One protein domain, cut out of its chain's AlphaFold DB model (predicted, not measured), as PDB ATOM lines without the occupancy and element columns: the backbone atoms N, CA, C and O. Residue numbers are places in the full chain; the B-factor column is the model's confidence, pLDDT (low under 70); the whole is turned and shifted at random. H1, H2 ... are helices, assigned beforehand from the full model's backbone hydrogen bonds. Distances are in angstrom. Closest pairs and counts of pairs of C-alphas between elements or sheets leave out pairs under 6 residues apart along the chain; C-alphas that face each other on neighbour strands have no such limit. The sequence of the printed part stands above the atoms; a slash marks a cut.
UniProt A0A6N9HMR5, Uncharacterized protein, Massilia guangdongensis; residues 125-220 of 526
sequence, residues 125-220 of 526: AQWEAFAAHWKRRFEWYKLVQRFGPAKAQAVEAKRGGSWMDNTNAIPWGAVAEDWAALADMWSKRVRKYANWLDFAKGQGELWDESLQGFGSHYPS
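What this domain is: This is residues 125 to 220 of the 526 residues of an uncharacterized protein of Massilia guangdongensis (UniProt A0A6N9HMR5). One long helix, H1, forms the core: H2 turns off its end, H3 packs near that end, H4 crosses its middle, and H5 runs back beside its first half. Residues 157 to 162 stick out. The printed part has 96 residues with five named helices, H1 to H5 in order, class all helix; it is compact, radius of gyration of the C-alphas 13.5 A, spanning 39 by 29 by 22 A.

How they stand to each other: H1, residues 125 to 147, touches H2, residues 149 to 158, at a steep tilt of 64 degrees, with residues 140 to 144 alone; the closest C-alphas, Val 144 and Ala 152, are 5.4 A apart. Residues 140 to 145 alone touch H3, residues 179 to 187, at 58 degrees, a steep tilt; closest C-alphas Gln 145 and Ser 187, 5.8 A. Residues 134 to 138 alone touch H4, residues 196 to 201, about perpendicular at 83 degrees; closest C-alphas Phe 138 and Trp 196, 5.3 A. H5, residues 205 to 212, is close but not clearly touching H1; closest C-alphas Phe 130 and Ser 210, 8.0 A. In the five helices every O i to N i+4 pair is within hydrogen-bond range.

Where its parts are: H1 runs 33.0 A from C-alpha 125 at (286.587, 196.646, 238.281); H2 measures 14.6 A, and H5 ends at C-alpha 212, (290.115, 212.553, 237.155).

The domain as a whole: The printed part has no cut. The link H2 to H3 is long, 20 residues. pLDDT is under 70 in residues 160 to 176 and 216 to 217.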
ATOM      1  N   ALA A 125     287.659 196.444 237.309       90.88
ATOM      2  CA  ALA A 125     286.587 196.646 238.281       90.88
ATOM      3  C   ALA A 125     286.240 198.136 238.391       90.88
ATOM      4  O   ALA A 125     285.065 198.513 238.398       90.88
ATOM      5  N   GLN A 126     287.265 198.981 238.369       89.88
ATOM      6  CA  GLN A 126     287.151 200.425 238.319       89.88
ATOM      7  C   GLN A 126     286.424 200.889 237.051       89.88
ATOM      8  O   GLN A 126     285.452 201.643 237.136       89.88
ATOM      9  N   TRP A 127     286.804 200.368 235.877       92.25
ATOM     10  CA  TRP A 127     286.096 200.641 234.622       92.25
ATOM     11  C   TRP A 127     284.634 200.196 234.668       92.25
ATOM     12  O   TRP A 127     283.748 200.899 234.182       92.25
ATOM     13  N   GLU A 128     284.347 199.027 235.235       90.81
ATOM     14  CA  GLU A 128     282.977 198.536 235.363       90.81
ATOM     15  C   GLU A 128     282.129 199.436 236.265       90.81
ATOM     16  O   GLU A 128     280.987 199.735 235.903       90.81
ATOM     17  N   ALA A 129     282.688 199.924 237.375       87.12
ATOM     18  CA  ALA A 129     282.040 200.896 238.250       87.12
ATOM     19  C   ALA A 129     281.816 202.247 237.545       87.12
ATOM     20  O   ALA A 129     280.701 202.774 237.576       87.12
ATOM     21  N   PHE A 130     282.823 202.763 236.836       89.94
ATOM     22  CA  PHE A 130     282.734 203.981 236.020       89.94
ATOM     23  C   PHE A 130     281.665 203.873 234.929       89.94
ATOM     24  O   PHE A 130     280.759 204.703 234.817       89.94
ATOM     25  N   ALA A 131     281.697 202.795 234.148       91.38
ATOM     26  CA  ALA A 131     280.724 202.558 233.094       91.38
ATOM     27  C   ALA A 131     279.314 202.332 233.661       91.38
ATOM     28  O   ALA A 131     278.332 202.718 233.024       91.38
ATOM     29  N   ALA A 132     279.174 201.690 234.826       88.56
ATOM     30  CA  ALA A 132     277.883 201.513 235.491       88.56
ATOM     31  C   ALA A 132     277.293 202.854 235.944       88.56
ATOM     32  O   ALA A 132     276.111 203.105 235.691       88.56
ATOM     33  N   HIS A 133     278.117 203.722 236.534       89.12
ATOM     34  CA  HIS A 133     277.741 205.075 236.928       89.12
ATOM     35  C   HIS A 133     277.192 205.879 235.739       89.12
ATOM     36  O   HIS A 133     276.051 206.349 235.765       89.12
ATOM     37  N   TRP A 134     277.934 205.941 234.631       92.25
ATOM     38  CA  TRP A 134     277.498 206.689 233.451       92.25
ATOM     39  C   TRP A 134     276.295 206.075 232.734       92.25
ATOM     40  O   TRP A 134     275.419 206.799 232.255       92.25
ATOM     41  N   LYS A 135     276.184 204.742 232.694       91.94
ATOM     42  CA  LYS A 135     274.981 204.070 232.174       91.94
ATOM     43  C   LYS A 135     273.749 204.408 233.007       91.94
ATOM     44  O   LYS A 135     272.694 204.638 232.421       91.94
ATOM     45  N   ARG A 136     273.870 204.475 234.338       88.19
ATOM     46  CA  ARG A 136     272.779 204.905 235.226       88.19
ATOM     47  C   ARG A 136     272.336 206.331 234.892       88.19
ATOM     48  O   ARG A 136     271.154 206.539 234.627       88.19
ATOM     49  N   ARG A 137     273.280 207.278 234.800       91.00
ATOM     50  CA  ARG A 137     272.992 208.663 234.378       91.00
ATOM     51  C   ARG A 137     272.307 208.722 233.009       91.00
ATOM     52  O   ARG A 137     271.312 209.423 232.853       91.00
ATOM     53  N   PHE A 138     272.775 207.943 232.034       93.81
ATOM     54  CA  PHE A 138     272.183 207.912 230.694       93.81
ATOM     55  C   PHE A 138     270.748 207.363 230.681       93.81
ATOM     56  O   PHE A 138     269.881 207.890 229.983       93.81
ATOM     57  N   GLU A 139     270.465 206.310 231.450       90.44
ATOM     58  CA  GLU A 139     269.098 205.807 231.613       90.44
ATOM     59  C   GLU A 139     268.184 206.853 232.270       90.44
ATOM     60  O   GLU A 139     267.045 207.018 231.829       90.44
ATOM     61  N   TRP A 140     268.688 207.607 233.255       89.50
ATOM     62  CA  TRP A 140     267.944 208.711 233.870       89.50
ATOM     63  C   TRP A 140     267.657 209.834 232.875       89.50
ATOM     64  O   TRP A 140     266.503 210.225 232.704       89.50
ATOM     65  N   TYR A 141     268.674 210.277 232.135       93.25
ATOM     66  CA  TYR A 141     268.534 211.242 231.044       93.25
ATOM     67  C   TYR A 141     267.427 210.835 230.060       93.25
ATOM     68  O   TYR A 141     266.569 211.652 229.725       93.25
ATOM     69  N   LYS A 142     267.368 209.560 229.649       93.25
ATOM     70  CA  LYS A 142     266.304 209.066 228.757       93.25
ATOM     71  C   LYS A 142     264.909 209.157 229.379       93.25
ATOM     72  O   LYS A 142     263.953 209.440 228.661       93.25
ATOM     73  N   LEU A 143     264.768 208.903 230.682       90.88
ATOM     74  CA  LEU A 143     263.487 209.052 231.382       90.88
ATOM     75  C   LEU A 143     263.060 210.520 231.449       90.88
ATOM     76  O   LEU A 143     261.913 210.827 231.128       90.88
ATOM     77  N   VAL A 144     263.984 211.417 231.796       92.19
ATOM     78  CA  VAL A 144     263.746 212.868 231.853       92.19
ATOM     79  C   VAL A 144     263.330 213.404 230.486       92.19
ATOM     80  O   VAL A 144     262.309 214.074 230.382       92.19
ATOM     81  N   GLN A 145     264.050 213.046 229.423       93.56
ATOM     82  CA  GLN A 145     263.718 213.444 228.050       93.56
ATOM     83  C   GLN A 145     262.343 212.946 227.600       93.56
ATOM     84  O   GLN A 145     261.666 213.591 226.807       93.56
ATOM     85  N   ARG A 146     261.919 211.783 228.101       92.88
ATOM     86  CA  ARG A 146     260.651 211.166 227.716       92.88
ATOM     87  C   ARG A 146     259.450 211.712 228.487       92.88
ATOM     88  O   ARG A 146     258.346 211.738 227.948       92.88
ATOM     89  N   PHE A 147     259.632 212.054 229.756       92.25
ATOM     90  CA  PHE A 147     258.521 212.300 230.677       92.25
ATOM     91  C   PHE A 147     258.559 213.667 231.362       92.25
ATOM     92  O   PHE A 147     257.582 214.040 232.010       92.25
ATOM     93  N   GLY A 148     259.660 214.402 231.231       93.12
ATOM     94  CA  GLY A 148     259.974 215.561 232.054       93.12
ATOM     95  C   GLY A 148     260.517 215.172 233.443       93.12
ATOM     96  O   GLY A 148     260.332 214.031 233.888       93.12
ATOM     97  N   PRO A 149     261.170 216.110 234.158       90.50
ATOM     98  CA  PRO A 149     261.819 215.851 235.449       90.50
ATOM     99  C   PRO A 149     260.885 215.264 236.519       90.50
ATOM    100  O   PRO A 149     261.183 214.219 237.097       90.50
ATOM    101  N   ALA A 150     259.717 215.881 236.733       89.50
ATOM    102  CA  ALA A 150     258.787 215.492 237.799       89.50
ATOM    103  C   ALA A 150     258.249 214.061 237.627       89.50
ATOM    104  O   ALA A 150     258.160 213.281 238.576       89.50
ATOM    105  N   LYS A 151     257.919 213.676 236.390       87.88
ATOM    106  CA  LYS A 151     257.395 212.337 236.103       87.88
ATOM    107  C   LYS A 151     258.502 211.282 236.105       87.88
ATOM    108  O   LYS A 151     258.229 210.155 236.508       87.88
ATOM    109  N   ALA A 152     259.735 211.626 235.728       85.19
ATOM    110  CA  ALA A 152     260.883 210.736 235.907       85.19
ATOM    111  C   ALA A 152     261.109 210.410 237.398       85.19
ATOM    112  O   ALA A 152     261.212 209.234 237.748       85.19
ATOM    113  N   GLN A 153     261.067 211.419 238.280       84.44
ATOM    114  CA  GLN A 153     261.133 211.245 239.742       84.44
ATOM    115  C   GLN A 153     260.013 210.347 240.276       84.44
ATOM    116  O   GLN A 153     260.279 209.396 241.010       84.44
ATOM    117  N   ALA A 154     258.769 210.570 239.846       85.62
ATOM    118  CA  ALA A 154     257.642 209.729 240.252       85.62
ATOM    119  C   ALA A 154     257.779 208.266 239.779       85.62
ATOM    120  O   ALA A 154     257.384 207.342 240.493       85.62
ATOM    121  N   VAL A 155     258.326 208.038 238.578       82.12
ATOM    122  CA  VAL A 155     258.596 206.686 238.053       82.12
ATOM    123  C   VAL A 155     259.647 205.972 238.897       82.12
ATOM    124  O   VAL A 155     259.490 204.780 239.161       82.12
ATOM    125  N   GLU A 156     260.683 206.679 239.343       77.62
ATOM    126  CA  GLU A 156     261.719 206.095 240.194       77.62
ATOM    127  C   GLU A 156     261.213 205.771 241.599       77.62
ATOM    128  O   GLU A 156     261.407 204.654 242.077       77.62
ATOM    129  N   ALA A 157     260.485 206.699 242.225       81.06
ATOM    130  CA  ALA A 157     259.887 206.473 243.538       81.06
ATOM    131  C   ALA A 157     259.012 205.205 243.547       81.06
ATOM    132  O   ALA A 157     259.091 204.384 244.459       81.06
ATOM    133  N   LYS A 158     258.246 204.973 242.470       82.06
ATOM    134  CA  LYS A 158     257.420 203.763 242.299       82.06
ATOM    135  C   LYS A 158     258.219 202.477 242.074       82.06
ATOM    136  O   LYS A 158     257.684 201.397 242.306       82.06
ATOM    137  N   ARG A 159     259.472 202.560 241.617       77.19
ATOM    138  CA  ARG A 159     260.369 201.397 241.471       77.19
ATOM    139  C   ARG A 159     261.013 200.968 242.792       77.19
ATOM    140  O   ARG A 159     261.687 199.940 242.807       77.19
ATOM    141  N   GLY A 160     260.760 201.698 243.882       69.31
ATOM    142  CA  GLY A 160     261.143 201.311 245.237       69.31
ATOM    143  C   GLY A 160     262.569 201.697 245.633       69.31
ATOM    144  O   GLY A 160     263.196 200.924 246.350       69.31
ATOM    145  N   GLY A 161     263.097 202.829 245.144       60.88
ATOM    146  CA  GLY A 161     264.380 203.441 245.566       60.88
ATOM    147  C   GLY A 161     265.660 202.690 245.157       60.88
ATOM    148  O   GLY A 161     266.687 203.288 244.853       60.88
ATOM    149  N   SER A 162     265.577 201.369 244.999       61.12
ATOM    150  CA  SER A 162     266.709 200.462 244.783       61.12
ATOM    151  C   SER A 162     267.521 200.701 243.502       61.12
ATOM    152  O   SER A 162     268.636 200.179 243.405       61.12
ATOM    153  N   TRP A 163     266.988 201.388 242.487       64.00
ATOM    154  CA  TRP A 163     267.709 201.560 241.221       64.00
ATOM    155  C   TRP A 163     268.729 202.706 241.285       64.00
ATOM    156  O   TRP A 163     269.826 202.557 240.735       64.00
ATOM    157  N   MET A 164     268.432 203.774 242.034       60.72
ATOM    158  CA  MET A 164     269.417 204.792 242.427       60.72
ATOM    159  C   MET A 164     270.260 204.364 243.642       60.72
ATOM    160  O   MET A 164     271.469 204.607 243.634       60.72
ATOM    161  N   ASP A 165     269.681 203.621 244.596       58.94
ATOM    162  CA  ASP A 165     270.327 203.167 245.846       58.94
ATOM    163  C   ASP A 165     271.282 201.975 245.683       58.94
ATOM    164  O   ASP A 165     271.612 201.286 246.647       58.94
ATOM    165  N   ASN A 166     271.763 201.689 244.475       55.62
ATOM    166  CA  ASN A 166     272.871 200.752 244.319       55.62
ATOM    167  C   ASN A 166     274.169 201.455 244.780       55.62
ATOM    168  O   ASN A 166     275.005 201.862 243.971       55.62
ATOM    169  N   THR A 167     274.266 201.639 246.099       47.22
ATOM    170  CA  THR A 167     275.223 202.415 246.907       47.22
ATOM    171  C   THR A 167     276.669 201.937 246.814       47.22
ATOM    172  O   THR A 167     277.566 202.607 247.309       47.22
ATOM    173  N   ASN A 168     276.924 200.825 246.124       49.78
ATOM    174  CA  ASN A 168     278.285 200.369 245.830       49.78
ATOM    175  C   ASN A 168     278.909 201.071 244.612       49.78
ATOM    176  O   ASN A 168     280.073 200.830 244.301       49.78
ATOM    177  N   ALA A 169     278.160 201.909 243.886       54.06
ATOM    178  CA  ALA A 169     278.762 202.778 242.884       54.06
ATOM    179  C   ALA A 169     279.474 203.924 243.607       54.06
ATOM    180  O   ALA A 169     278.818 204.865 244.050       54.06
ATOM    181  N   ILE A 170     280.802 203.822 243.718       57.19
ATOM    182  CA  ILE A 170     281.674 204.923 244.138       57.19
ATOM    183  C   ILE A 170     281.237 206.170 243.350       57.19
ATOM    184  O   ILE A 170     281.183 206.103 242.114       57.19
ATOM    185  N   PRO A 171     280.839 207.266 244.021       61.53
ATOM    186  CA  PRO A 171     280.608 208.528 243.343       61.53
ATOM    187  C   PRO A 171     281.881 208.896 242.582       61.53
ATOM    188  O   PRO A 171     282.955 209.001 243.169       61.53
ATOM    189  N   TRP A 172     281.778 209.047 241.266       64.44
ATOM    190  CA  TRP A 172     282.869 209.583 240.458       64.44
ATOM    191  C   TRP A 172     282.822 211.107 240.619       64.44
ATOM    192  O   TRP A 172     282.206 211.798 239.813       64.44
ATOM    193  N   GLY A 173     283.333 211.584 241.761       59.91
ATOM    194  CA  GLY A 173     283.271 212.976 242.224       59.91
ATOM    195  C   GLY A 173     283.152 213.095 243.754       59.91
ATOM    196  O   GLY A 173     282.751 212.153 244.433       59.91
ATOM    197  N   ALA A 174     283.496 214.263 244.308       49.03
ATOM    198  CA  ALA A 174     283.554 214.505 245.759       49.03
ATOM    199  C   ALA A 174     282.185 214.744 246.438       49.03
ATOM    200  O   ALA A 174     282.118 214.855 247.661       49.03
ATOM    201  N   VAL A 175     281.091 214.841 245.673       60.72
ATOM    202  CA  VAL A 175     279.784 215.299 246.172       60.72
ATOM    203  C   VAL A 175     278.678 214.328 245.758       60.72
ATOM    204  O   VAL A 175     278.718 213.746 244.672       60.72
ATOM    205  N   ALA A 176     277.682 214.142 246.629       69.94
ATOM    206  CA  ALA A 176     276.461 213.417 246.291       69.94
ATOM    207  C   ALA A 176     275.807 214.020 245.034       69.94
ATOM    208  O   ALA A 176     275.729 215.238 244.886       69.94
ATOM    209  N   GLU A 177     275.341 213.168 244.120       78.44
ATOM    210  CA  GLU A 177     274.742 213.626 242.864       78.44
ATOM    211  C   GLU A 177     273.393 214.312 243.120       78.44
ATOM    212  O   GLU A 177     272.438 213.666 243.560       78.44
ATOM    213  N   ASP A 178     273.279 215.598 242.778       85.94
ATOM    214  CA  ASP A 178     271.989 216.289 242.745       85.94
ATOM    215  C   ASP A 178     271.209 215.886 241.482       85.94
ATOM    216  O   ASP A 178     271.261 216.517 240.422       85.94
ATOM    217  N   TRP A 179     270.472 214.780 241.592       84.38
ATOM    218  CA  TRP A 179     269.641 214.250 240.511       84.38
ATOM    219  C   TRP A 179     268.532 215.203 240.059       84.38
ATOM    220  O   TRP A 179     268.075 215.085 238.917       84.38
ATOM    221  N   ALA A 180     268.080 216.122 240.919       86.00
ATOM    222  CA  ALA A 180     267.073 217.113 240.563       86.00
ATOM    223  C   ALA A 180     267.687 218.202 239.675       86.00
ATOM    224  O   ALA A 180     267.143 218.479 238.604       86.00
ATOM    225  N   ALA A 181     268.857 218.726 240.052       88.50
ATOM    226  CA  ALA A 181     269.611 219.666 239.228       88.50
ATOM    227  C   ALA A 181     270.014 219.047 237.879       88.50
ATOM    228  O   ALA A 181     269.817 219.659 236.826       88.50
ATOM    229  N   LEU A 182     270.496 217.796 237.877       89.00
ATOM    230  CA  LEU A 182     270.816 217.074 236.640       89.00
ATOM    231  C   LEU A 182     269.578 216.875 235.755       89.00
ATOM    232  O   LEU A 182     269.668 217.029 234.538       89.00
ATOM    233  N   ALA A 183     268.418 216.555 236.337       89.69
ATOM    234  CA  ALA A 183     267.179 216.396 235.581       89.69
ATOM    235  C   ALA A 183     266.711 217.717 234.956       89.69
ATOM    236  O   ALA A 183     266.325 217.726 233.786       89.69
ATOM    237  N   ASP A 184     266.772 218.828 235.691       91.12
ATOM    238  CA  ASP A 184     266.461 220.153 235.147       91.12
ATOM    239  C   ASP A 184     267.409 220.506 233.991       91.12
ATOM    240  O   ASP A 184     266.952 220.774 232.874       91.12
ATOM    241  N   MET A 185     268.723 220.374 234.206       92.06
ATOM    242  CA  MET A 185     269.740 220.589 233.174       92.06
ATOM    243  C   MET A 185     269.480 219.728 231.933       92.06
ATOM    244  O   MET A 185     269.522 220.219 230.802       92.06
ATOM    245  N   TRP A 186     269.206 218.436 232.113       93.69
ATOM    246  CA  TRP A 186     268.960 217.515 231.010       93.69
ATOM    247  C   TRP A 186     267.646 217.770 230.295       93.69
ATOM    248  O   TRP A 186     267.607 217.566 229.086       93.69
ATOM    249  N   SER A 187     266.602 218.238 230.978       91.75
ATOM    250  CA  SER A 187     265.320 218.573 230.344       91.75
ATOM    251  C   SER A 187     265.429 219.742 229.362       91.75
ATOM    252  O   SER A 187     264.717 219.776 228.362       91.75
ATOM    253  N   LYS A 188     266.375 220.658 229.604       91.88
ATOM    254  CA  LYS A 188     266.647 221.826 228.756       91.88
ATOM    255  C   LYS A 188     267.496 221.494 227.523       91.88
ATOM    256  O   LYS A 188     267.576 222.297 226.595       91.88
ATOM    257  N   ARG A 189     268.149 220.325 227.479       87.62
ATOM    258  CA  ARG A 189     269.008 219.921 226.352       87.62
ATOM    259  C   ARG A 189     268.191 219.262 225.239       87.62
ATOM    260  O   ARG A 189     267.495 218.281 225.471       87.62
ATOM    261  N   VAL A 190     268.372 219.739 224.005       83.94
ATOM    262  CA  VAL A 190     267.732 219.179 222.790       83.94
ATOM    263  C   VAL A 190     268.574 218.068 222.141       83.94
ATOM    264  O   VAL A 190     268.084 217.267 221.344       83.94
ATOM    265  N   ARG A 191     269.868 217.991 222.474       91.25
ATOM    266  CA  ARG A 191     270.803 217.041 221.861       91.25
ATOM    267  C   ARG A 191     270.422 215.605 222.213       91.25
ATOM    268  O   ARG A 191     270.364 215.265 223.388       91.25
ATOM    269  N   LYS A 192     270.256 214.758 221.193       91.00
ATOM    270  CA  LYS A 192     270.128 213.301 221.337       91.00
ATOM    271  C   LYS A 192     271.512 212.654 221.350       91.00
ATOM    272  O   LYS A 192     272.397 213.059 220.598       91.00
ATOM    273  N   TYR A 193     271.675 211.621 222.167       93.88
ATOM    274  CA  TYR A 193     272.906 210.835 222.262       93.88
ATOM    275  C   TYR A 193     272.638 209.399 221.812       93.88
ATOM    276  O   TYR A 193     271.617 208.820 222.188       93.88
ATOM    277  N   ALA A 194     273.533 208.818 221.007       92.44
ATOM    278  CA  ALA A 194     273.322 207.476 220.464       92.44
ATOM    279  C   ALA A 194     273.562 206.379 221.512       92.44
ATOM    280  O   ALA A 194     272.918 205.330 221.480       92.44
ATOM    281  N   ASN A 195     274.472 206.613 222.462       93.44
ATOM    282  CA  ASN A 195     274.783 205.676 223.537       93.44
ATOM    283  C   ASN A 195     275.246 206.401 224.822       93.44
ATOM    284  O   ASN A 195     275.385 207.624 224.848       93.44
ATOM    285  N   TRP A 196     275.473 205.634 225.896       94.50
ATOM    286  CA  TRP A 196     275.847 206.175 227.209       94.50
ATOM    287  C   TRP A 196     277.206 206.889 227.218       94.50
ATOM    288  O   TRP A 196     277.370 207.827 227.988       94.50
ATOM    289  N   LEU A 197     278.159 206.462 226.386       94.19
ATOM    290  CA  LEU A 197     279.500 207.045 226.318       94.19
ATOM    291  C   LEU A 197     279.462 208.390 225.584       94.19
ATOM    292  O   LEU A 197     280.052 209.356 226.055       94.19
ATOM    293  N   ASP A 198     278.691 208.485 224.495       94.19
ATOM    294  CA  ASP A 198     278.436 209.760 223.810       94.19
ATOM    295  C   ASP A 198     277.741 210.760 224.745       94.19
ATOM    296  O   ASP A 198     278.063 211.948 224.754       94.19
ATOM    297  N   PHE A 199     276.779 210.273 225.538       95.38
ATOM    298  CA  PHE A 199     276.108 211.065 226.563       95.38
ATOM    299  C   PHE A 199     277.082 211.548 227.633       95.38
ATOM    300  O   PHE A 199     277.053 212.732 227.962       95.38
ATOM    301  N   ALA A 200     277.931 210.653 228.142       93.94
ATOM    302  CA  ALA A 200     278.901 210.950 229.184       93.94
ATOM    303  C   ALA A 200     279.853 212.065 228.742       93.94
ATOM    304  O   ALA A 200     279.845 213.133 229.341       93.94
ATOM    305  N   LYS A 201     280.531 211.893 227.601       93.75
ATOM    306  CA  LYS A 201     281.391 212.924 226.992       93.75
ATOM    307  C   LYS A 201     280.666 214.242 226.733       93.75
ATOM    308  O   LYS A 201     281.234 215.319 226.852       93.75
ATOM    309  N   GLY A 202     279.383 214.170 226.385       94.25
ATOM    310  CA  GLY A 202     278.541 215.343 226.191       94.25
ATOM    311  C   GLY A 202     278.255 216.148 227.462       94.25
ATOM    312  O   GLY A 202     277.590 217.180 227.350       94.25
ATOM    313  N   GLN A 203     278.680 215.692 228.645       93.69
ATOM    314  CA  GLN A 203     278.498 216.414 229.905       93.69
ATOM    315  C   GLN A 203     279.624 217.406 230.235       93.69
ATOM    316  O   GLN A 203     279.463 218.136 231.207       93.69
ATOM    317  N   GLY A 204     280.688 217.502 229.426       92.69
ATOM    318  CA  GLY A 204     281.760 218.488 229.632       92.69
ATOM    319  C   GLY A 204     282.481 218.269 230.961       92.69
ATOM    320  O   GLY A 204     282.923 217.159 231.223       92.69
ATOM    321  N   GLU A 205     282.518 219.283 231.824       90.38
ATOM    322  CA  GLU A 205     283.228 219.245 233.114       90.38
ATOM    323  C   GLU A 205     282.880 218.019 233.971       90.38
ATOM    324  O   GLU A 205     283.777 217.376 234.499       90.38
ATOM    325  N   LEU A 206     281.609 217.589 234.020       89.31
ATOM    326  CA  LEU A 206     281.221 216.387 234.781       89.31
ATOM    327  C   LEU A 206     281.912 215.108 234.280       89.31
ATOM    328  O   LEU A 206     282.102 214.161 235.045       89.31
ATOM    329  N   TRP A 207     282.208 215.036 232.981       91.88
ATOM    330  CA  TRP A 207     282.967 213.939 232.385       91.88
ATOM    331  C   TRP A 207     284.437 214.016 232.771       91.88
ATOM    332  O   TRP A 207     284.985 213.008 233.214       91.88
ATOM    333  N   ASP A 208     285.030 215.202 232.673       89.88
ATOM    334  CA  ASP A 208     286.437 215.427 232.993       89.88
ATOM    335  C   ASP A 208     286.715 215.185 234.486       89.88
ATOM    336  O   ASP A 208     287.653 214.466 234.830       89.88
ATOM    337  N   GLU A 209     285.841 215.659 235.378       87.50
ATOM    338  CA  GLU A 209     285.878 215.366 236.817       87.50
ATOM    339  C   GLU A 209     285.768 213.861 237.098       87.50
ATOM    340  O   GLU A 209     286.498 213.314 237.925       87.50
ATOM    341  N   SER A 210     284.880 213.159 236.384       87.75
ATOM    342  CA  SER A 210     284.728 211.709 236.551       87.75
ATOM    343  C   SER A 210     285.963 210.941 236.072       87.75
ATOM    344  O   SER A 210     286.293 209.909 236.655       87.75
ATOM    345  N   LEU A 211     286.636 211.418 235.015       87.75
ATOM    346  CA  LEU A 211     287.890 210.840 234.527       87.75
ATOM    347  C   LEU A 211     289.045 211.087 235.497       87.75
ATOM    348  O   LEU A 211     289.797 210.159 235.768       87.75
ATOM    349  N   GLN A 212     289.150 212.282 236.081       85.06
ATOM    350  CA  GLN A 212     290.115 212.553 237.155       85.06
ATOM    351  C   GLN A 212     289.844 211.670 238.383       85.06
ATOM    352  O   GLN A 212     290.767 211.165 239.021       85.06
ATOM    353  N   GLY A 213     288.565 211.406 238.668       80.81
ATOM    354  CA  GLY A 213     288.136 210.452 239.686       80.81
ATOM    355  C   GLY A 213     288.572 209.010 239.413       80.81
ATOM    356  O   GLY A 213     288.673 208.243 240.369       80.81
ATOM    357  N   PHE A 214     288.899 208.651 238.157       77.94
ATOM    358  CA  PHE A 214     289.488 207.364 237.728       77.94
ATOM    359  C   PHE A 214     290.882 207.083 238.327       77.94
ATOM    360  O   PHE A 214     291.492 206.053 238.049       77.94
ATOM    361  N   GLY A 215     291.330 207.917 239.267       71.81
ATOM    362  CA  GLY A 215     292.429 207.639 240.184       71.81
ATOM    363  C   GLY A 215     293.795 207.818 239.535       71.81
ATOM    364  O   GLY A 215     293.932 208.483 238.512       71.81
ATOM    365  N   SER A 216     294.817 207.189 240.122       66.25
ATOM    366  CA  SER A 216     296.212 207.246 239.649       66.25
ATOM    367  C   SER A 216     296.423 206.686 238.240       66.25
ATOM    368  O   SER A 216     297.494 206.859 237.673       66.25
ATOM    369  N   HIS A 217     295.421 206.004 237.684       67.25
ATOM    370  CA  HIS A 217     295.447 205.461 236.332       67.25
ATOM    371  C   HIS A 217     295.058 206.494 235.264       67.25
ATOM    372  O   HIS A 217     294.989 206.142 234.091       67.25
ATOM    373  N   TYR A 218     294.765 207.745 235.628       72.19
ATOM    374  CA  TYR A 218     294.583 208.840 234.676       72.19
ATOM    375  C   TYR A 218     295.795 209.791 234.701       72.19
ATOM    376  O   TYR A 218     296.164 210.246 235.786       72.19
ATOM    377  N   PRO A 219     296.377 210.150 233.537       82.62
ATOM    378  CA  PRO A 219     296.023 209.712 232.181       82.62
ATOM    379  C   PRO A 219     296.586 208.319 231.840       82.62
ATOM    380  O   PRO A 219     297.760 208.052 232.060       82.62
ATOM    381  N   SER A 220     295.758 207.446 231.254       91.56
ATOM    382  CA  SER A 220     296.181 206.144 230.709       91.56
ATOM    383  C   SER A 220     295.685 205.991 229.281       91.56
ATOM    384  O   SER A 220     294.497 206.179 228.998       91.56
TER     385      SER A 220